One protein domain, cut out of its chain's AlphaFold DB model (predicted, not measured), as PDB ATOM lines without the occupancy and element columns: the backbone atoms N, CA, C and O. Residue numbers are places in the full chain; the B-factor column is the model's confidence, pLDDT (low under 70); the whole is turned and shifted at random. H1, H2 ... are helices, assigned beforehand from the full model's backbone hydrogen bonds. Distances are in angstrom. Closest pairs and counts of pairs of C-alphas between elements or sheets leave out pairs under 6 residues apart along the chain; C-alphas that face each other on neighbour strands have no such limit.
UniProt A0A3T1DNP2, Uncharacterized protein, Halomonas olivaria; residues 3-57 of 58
ATOM      1  N   HIS A   3     191.284-281.030  37.607       98.25
ATOM      2  CA  HIS A   3     191.977-280.980  36.330       98.25
ATOM      3  C   HIS A   3     191.662-282.249  35.531       98.25
ATOM      4  O   HIS A   3     191.736-283.355  36.070       98.25
ATOM      5  N   ARG A   4     191.336-282.114  34.247       98.06
ATOM      6  CA  ARG A   4     191.037-283.238  33.347       98.06
ATOM      7  C   ARG A   4     192.105-284.322  33.439       98.06
ATOM      8  O   ARG A   4     191.767-285.487  33.591       98.06
ATOM      9  N   ASP A   5     193.377-283.939  33.403       98.00
ATOM     10  CA  ASP A   5     194.474-284.914  33.401       98.00
ATOM     11  C   ASP A   5     194.568-285.685  34.727       98.00
ATOM     12  O   ASP A   5     194.933-286.856  34.732       98.00
ATOM     13  N   GLN A   6     194.161-285.077  35.850       98.31
ATOM     14  CA  GLN A   6     194.046-285.796  37.124       98.31
ATOM     15  C   GLN A   6     192.885-286.794  37.106       98.31
ATOM     16  O   GLN A   6     193.020-287.891  37.642       98.31
ATOM     17  N   LEU A   7     191.757-286.438  36.481       97.69
ATOM     18  CA  LEU A   7     190.624-287.350  36.319       97.69
ATOM     19  C   LEU A   7     190.994-288.542  35.422       97.69
ATOM     20  O   LEU A   7     190.704-289.680  35.781       97.69
ATOM     21  N   VAL A   8     191.676-288.289  34.301       97.62
ATOM     22  CA  VAL A   8     192.172-289.336  33.391       97.62
ATOM     23  C   VAL A   8     193.146-290.258  34.122       97.62
ATOM     24  O   VAL A   8     192.931-291.466  34.136       97.62
ATOM     25  N   ALA A   9     194.139-289.702  34.824       97.69
ATOM     26  CA  ALA A   9     195.101-290.496  35.585       97.69
ATOM     27  C   ALA A   9     194.431-291.363  36.669       97.69
ATOM     28  O   ALA A   9     194.837-292.505  36.887       97.69
ATOM     29  N   ALA A  10     193.390-290.850  37.335       97.81
ATOM     30  CA  ALA A  10     192.620-291.622  38.306       97.81
ATOM     31  C   ALA A  10     191.864-292.789  37.647       97.81
ATOM     32  O   ALA A  10     191.869-293.898  38.184       97.81
ATOM     33  N   CYS A  11     191.251-292.567  36.479       97.19
ATOM     34  CA  CYS A  11     190.606-293.627  35.704       97.19
ATOM     35  C   CYS A  11     191.612-294.685  35.239       97.19
ATOM     36  O   CYS A  11     191.355-295.874  35.416       97.19
ATOM     37  N   ASP A  12     192.763-294.273  34.711       96.44
ATOM     38  CA  ASP A  12     193.805-295.191  34.244       96.44
ATOM     39  C   ASP A  12     194.344-296.058  35.388       96.44
ATOM     40  O   ASP A  12     194.470-297.276  35.238       96.44
ATOM     41  N   HIS A  13     194.592-295.454  36.557       97.25
ATOM     42  CA  HIS A  13     195.034-296.177  37.748       97.25
ATOM     43  C   HIS A  13     193.990-297.189  38.234       97.25
ATOM     44  O   HIS A  13     194.331-298.331  38.539       97.25
ATOM     45  N   GLN A  14     192.721-296.779  38.292       98.12
ATOM     46  CA  GLN A  14     191.644-297.605  38.831       98.12
ATOM     47  C   GLN A  14     191.262-298.756  37.895       98.12
ATOM     48  O   GLN A  14     190.994-299.867  38.351       98.12
ATOM     49  N   LEU A  15     191.197-298.486  36.591       96.31
ATOM     50  CA  LEU A  15     190.697-299.439  35.601       96.31
ATOM     51  C   LEU A  15     191.799-300.337  35.045       96.31
ATOM     52  O   LEU A  15     191.493-301.423  34.560       96.31
ATOM     53  N   ARG A  16     193.063-299.887  35.089       96.06
ATOM     54  CA  ARG A  16     194.218-300.601  34.517       96.06
ATOM     55  C   ARG A  16     193.953-301.030  33.067       96.06
ATOM     56  O   ARG A  16     194.372-302.098  32.632       96.06
ATOM     57  N   ALA A  17     193.243-300.187  32.310       91.06
ATOM     58  CA  ALA A  17     192.711-300.526  30.988       91.06
ATOM     59  C   ALA A  17     193.810-300.925  29.985       91.06
ATOM     60  O   ALA A  17     193.574-301.752  29.111       91.06
ATOM     61  N   ALA A  18     195.027-300.395  30.154       90.50
ATOM     62  CA  ALA A  18     196.196-300.737  29.344       90.50
ATOM     63  C   ALA A  18     196.645-302.209  29.467       90.50
ATOM     64  O   ALA A  18     197.399-302.687  28.623       90.50
ATOM     65  N   GLU A  19     196.199-302.936  30.494       94.62
ATOM     66  CA  GLU A  19     196.515-304.360  30.670       94.62
ATOM     67  C   GLU A  19     195.651-305.277  29.799       94.62
ATOM     68  O   GLU A  19     195.944-306.467  29.665       94.62
ATOM     69  N   PHE A  20     194.602-304.735  29.177       92.00
ATOM     70  CA  PHE A  20     193.674-305.478  28.341       92.00
ATOM     71  C   PHE A  20     193.806-305.053  26.883       92.00
ATOM     72  O   PHE A  20     193.938-303.875  26.552       92.00
ATOM     73  N   LYS A  21     193.747-306.034  25.980       90.19
ATOM     74  CA  LYS A  21     193.705-305.762  24.547       90.19
ATOM     75  C   LYS A  21     192.288-305.365  24.161       90.19
ATOM     76  O   LYS A  21     191.380-306.190  24.200       90.19
ATOM     77  N   ASP A  22     192.138-304.117  23.756       91.38
ATOM     78  CA  ASP A  22     190.879-303.566  23.286       91.38
ATOM     79  C   ASP A  22     190.884-303.459  21.753       91.38
ATOM     80  O   ASP A  22     191.937-303.386  21.111       91.38
ATOM     81  N   PHE A  23     189.699-303.483  21.157       90.94
ATOM     82  CA  PHE A  23     189.515-303.214  19.732       90.94
ATOM     83  C   PHE A  23     189.590-301.712  19.430       90.94
ATOM     84  O   PHE A  23     189.681-301.323  18.265       90.94
ATOM     85  N   THR A  24     189.543-300.874  20.469       87.94
ATOM     86  CA  THR A  24     189.530-299.411  20.372       87.94
ATOM     87  C   THR A  24     190.544-298.756  21.311       87.94
ATOM     88  O   THR A  24     191.266-299.424  22.049       87.94
ATOM     89  N   ILE A  25     190.653-297.429  21.241       91.81
ATOM     90  CA  ILE A  25     191.562-296.648  22.084       91.81
ATOM     91  C   ILE A  25     190.880-296.388  23.430       91.81
ATOM     92  O   ILE A  25     189.782-295.840  23.461       91.81
ATOM     93  N   ASN A  26     191.554-296.707  24.536       94.00
ATOM     94  CA  ASN A  26     191.122-296.351  25.890       94.00
ATOM     95  C   ASN A  26     191.668-294.978  26.323       94.00
ATOM     96  O   ASN A  26     192.673-294.506  25.795       94.00
ATOM     97  N   GLY A  27     191.012-294.342  27.299       94.06
ATOM     98  CA  GLY A  27     191.433-293.055  27.867       94.06
ATOM     99  C   GLY A  27     190.809-291.829  27.185       94.06
ATOM    100  O   GLY A  27     189.690-291.882  26.666       94.06
ATOM    101  N   LEU A  28     191.517-290.694  27.231       95.88
ATOM    102  CA  LEU A  28     191.034-289.402  26.732       95.88
ATOM    103  C   LEU A  28     190.966-289.366  25.198       95.88
ATOM    104  O   LEU A  28     191.993-289.339  24.530       95.88
ATOM    105  N   GLN A  29     189.754-289.269  24.652       95.69
ATOM    106  CA  GLN A  29     189.541-289.197  23.198       95.69
ATOM    107  C   GLN A  29     189.507-287.754  22.674       95.69
ATOM    108  O   GLN A  29     190.071-287.449  21.627       95.69
ATOM    109  N   VAL A  30     188.841-286.848  23.404       94.44
ATOM    110  CA  VAL A  30     188.705-285.426  23.050       94.44
ATOM    111  C   VAL A  30     188.942-284.585  24.299       94.44
ATOM    112  O   VAL A  30     188.243-284.743  25.296       94.44
ATOM    113  N   ALA A  31     189.929-283.688  24.254       95.00
ATOM    114  CA  ALA A  31     190.439-283.017  25.448       95.00
ATOM    115  C   ALA A  31     189.446-282.059  26.129       95.00
ATOM    116  O   ALA A  31     189.420-281.996  27.355       95.00
ATOM    117  N   GLY A  32     188.645-281.301  25.376       92.69
ATOM    118  CA  GLY A  32     187.730-280.308  25.956       92.69
ATOM    119  C   GLY A  32     188.426-279.301  26.891       92.69
ATOM    120  O   GLY A  32     189.582-278.936  26.685       92.69
ATOM    121  N   SER A  33     187.713-278.837  27.922       95.12
ATOM    122  CA  SER A  33     188.234-277.898  28.927       95.12
ATOM    123  C   SER A  33     189.173-278.567  29.938       95.12
ATOM    124  O   SER A  33     188.966-279.712  30.326       95.12
ATOM    125  N   GLU A  34     190.163-277.823  30.438       97.75
ATOM    126  CA  GLU A  34     191.094-278.326  31.462       97.75
ATOM    127  C   GLU A  34     190.430-278.565  32.820       97.75
ATOM    128  O   GLU A  34     190.800-279.491  33.533       97.75
ATOM    129  N   GLN A  35     189.439-277.750  33.184       97.94
ATOM    130  CA  GLN A  35     188.756-277.846  34.471       97.94
ATOM    131  C   GLN A  35     187.391-278.517  34.331       97.94
ATOM    132  O   GLN A  35     186.471-277.965  33.724       97.94
ATOM    133  N   VAL A  36     187.226-279.672  34.972       96.00
ATOM    134  CA  VAL A  36     185.979-280.442  34.960       96.00
ATOM    135  C   VAL A  36     185.136-280.094  36.193       96.00
ATOM    136  O   VAL A  36     185.586-280.206  37.341       96.00
ATOM    137  N   LYS A  37     183.895-279.645  35.958       95.56
ATOM    138  CA  LYS A  37     182.899-279.333  37.007       95.56
ATOM    139  C   LYS A  37     181.891-280.458  37.229       95.56
ATOM    140  O   LYS A  37     181.439-280.652  38.353       95.56
ATOM    141  N   ARG A  38     181.521-281.155  36.155       93.88
ATOM    142  CA  ARG A  38     180.468-282.170  36.123       93.88
ATOM    143  C   ARG A  38     180.905-283.295  35.195       93.88
ATOM    144  O   ARG A  38     181.505-283.027  34.159       93.88
ATOM    145  N   VAL A  39     180.602-284.528  35.583       94.56
ATOM    146  CA  VAL A  39     180.834-285.731  34.780       94.56
ATOM    147  C   VAL A  39     179.476-286.330  34.439       94.56
ATOM    148  O   VAL A  39     178.625-286.468  35.314       94.56
ATOM    149  N   MET A  40     179.280-286.661  33.168       94.88
ATOM    150  CA  MET A  40     178.139-287.423  32.667       94.88
ATOM    151  C   MET A  40     178.675-288.715  32.057       94.88
ATOM    152  O   MET A  40     179.714-288.705  31.399       94.88
ATOM    153  N   THR A  41     177.969-289.818  32.272       95.94
ATOM    154  CA  THR A  41     178.332-291.135  31.745       95.94
ATOM    155  C   THR A  41     177.223-291.663  30.849       95.94
ATOM    156  O   THR A  41     176.047-291.436  31.120       95.94
ATOM    157  N   GLY A  42     177.589-292.430  29.828       95.56
ATOM    158  CA  GLY A  42     176.658-293.175  28.991       95.56
ATOM    159  C   GLY A  42     177.366-294.370  28.362       95.56
ATOM    160  O   GLY A  42     178.592-294.429  28.358       95.56
ATOM    161  N   VAL A  43     176.592-295.327  27.850       96.31
ATOM    162  CA  VAL A  43     177.144-296.542  27.221       96.31
ATOM    163  C   VAL A  43     177.853-296.210  25.904       96.31
ATOM    164  O   VAL A  43     178.910-296.757  25.616       96.31
ATOM    165  N   THR A  44     177.290-295.272  25.135       94.00
ATOM    166  CA  THR A  44     177.826-294.823  23.845       94.00
ATOM    167  C   THR A  44     177.833-293.303  23.797       94.00
ATOM    168  O   THR A  44     176.835-292.670  24.140       94.00
ATOM    169  N   ALA A  45     178.917-292.709  23.296       94.25
ATOM    170  CA  ALA A  45     179.019-291.274  23.022       94.25
ATOM    171  C   ALA A  45     178.242-290.868  21.747       94.25
ATOM    172  O   ALA A  45     178.814-290.340  20.796       94.25
ATOM    173  N   CYS A  46     176.941-291.173  21.689       96.81
ATOM    174  CA  CYS A  46     176.075-290.826  20.561       96.81
ATOM    175  C   CYS A  46     175.607-289.360  20.624       96.81
ATOM    176  O   CYS A  46     175.691-288.718  21.670       96.81
ATOM    177  N   GLN A  47     175.063-288.846  19.513       97.06
ATOM    178  CA  GLN A  47     174.610-287.452  19.412       97.06
ATOM    179  C   GLN A  47     173.622-287.072  20.524       97.06
ATOM    180  O   GLN A  47     173.788-286.029  21.143       97.06
ATOM    181  N   ALA A  48     172.676-287.956  20.856       96.50
ATOM    182  CA  ALA A  48     171.720-287.713  21.933       96.50
ATOM    183  C   ALA A  48     172.406-287.484  23.295       96.50
ATOM    184  O   ALA A  48     172.040-286.562  24.014       96.50
ATOM    185  N   LEU A  49     173.444-288.262  23.636       95.62
ATOM    186  CA  LEU A  49     174.194-288.063  24.884       95.62
ATOM    187  C   LEU A  49     174.955-286.729  24.878       95.62
ATOM    188  O   LEU A  49     175.021-286.038  25.896       95.62
ATOM    189  N   LEU A  50     175.524-286.356  23.730       94.00
ATOM    190  CA  LEU A  50     176.228-285.083  23.575       94.00
ATOM    191  C   LEU A  50     175.268-283.891  23.706       94.00
ATOM    192  O   LEU A  50     175.609-282.913  24.376       94.00
ATOM    193  N   ASP A  51     174.070-283.988  23.135       95.75
ATOM    194  CA  ASP A  51     173.039-282.951  23.220       95.75
ATOM    195  C   ASP A  51     172.557-282.759  24.668       95.75
ATOM    196  O   ASP A  51     172.503-281.625  25.154       95.75
ATOM    197  N   GLU A  52     172.320-283.851  25.401       94.25
ATOM    198  CA  GLU A  52     171.975-283.802  26.830       94.25
ATOM    199  C   GLU A  52     173.093-283.172  27.670       94.25
ATOM    200  O   GLU A  52     172.847-282.321  28.530       94.25
ATOM    201  N   SER A  53     174.354-283.522  27.391       90.75
ATOM    202  CA  SER A  53     175.499-282.938  28.100       90.75
ATOM    203  C   SER A  53     175.588-281.422  27.911       90.75
ATOM    204  O   SER A  53     175.909-280.694  28.855       90.75
ATOM    205  N   ARG A  54     175.248-280.934  26.710       88.94
ATOM    206  CA  ARG A  54     175.203-279.506  26.389       88.94
ATOM    207  C   ARG A  54     174.048-278.814  27.105       88.94
ATOM    208  O   ARG A  54     174.251-277.715  27.614       88.94
ATOM    209  N   CYS A  55     172.875-279.444  27.172       88.88
ATOM    210  CA  CYS A  55     171.721-278.919  27.905       88.88
ATOM    211  C   CYS A  55     172.062-278.672  29.384       88.88
ATOM    212  O   CYS A  55     171.769-277.609  29.928       88.88
ATOM    213  N   LEU A  56     172.777-279.611  30.009       82.00
ATOM    214  CA  LEU A  56     173.211-279.494  31.403       82.00
ATOM    215  C   LEU A  56     174.430-278.583  31.609       82.00
ATOM    216  O   LEU A  56     174.837-278.394  32.752       82.00
ATOM    217  N   ALA A  57     175.074-278.078  30.554       72.94
ATOM    218  CA  ALA A  57     176.270-277.240  30.674       72.94
ATOM    219  C   ALA A  57     175.963-275.759  30.979       72.94
ATOM    220  O   ALA A  57     176.897-275.023  31.311       72.94
TER     221      ALA A  57
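What this domain is: This is residues 3 to 57 of the 58 residues of an uncharacterized protein of Halomonas olivaria (UniProt A0A3T1DNP2). With little regular structure, the model is a long winding stretch, residues 16 to 46, with a helix before it, H1, and a helix after it, H2, the two helices toward opposite ends of the longest axis. The stretch turns back past H1 and then runs through the space between the two helices. The printed part has 55 residues, with two named helices and no named strand; the class is all helix, though under half of the residues are in named elements. It is loose, with a radius of gyration of the C-alphas of 12.6 A and spans of 36 by 25 by 15 A.

Where its parts are: H1, residues 4 to 15, begins at C-alpha 4 (191.037, -283.238, 33.347) and is 16.4 A long from first to last C-alpha. H2, residues 47 to 55, is 12.4 A long and ends at C-alpha 55 (171.721, -278.919, 27.905).

How they stand to each other: H1 and H2 are apart, no C-alpha of the one within 8 A of the other. In H1 and H2 every O i to N i+4 pair is within hydrogen-bond range.

The domain as a whole: The C-alphas farthest apart, Glu 19 and Cys 55, are 35.6 A apart. The link from H1 to H2 is long, 31 residues. Residues 19 to 24 and 43 to 48 stand free. The printed part has no cut, and no printed residue has a pLDDT under 70.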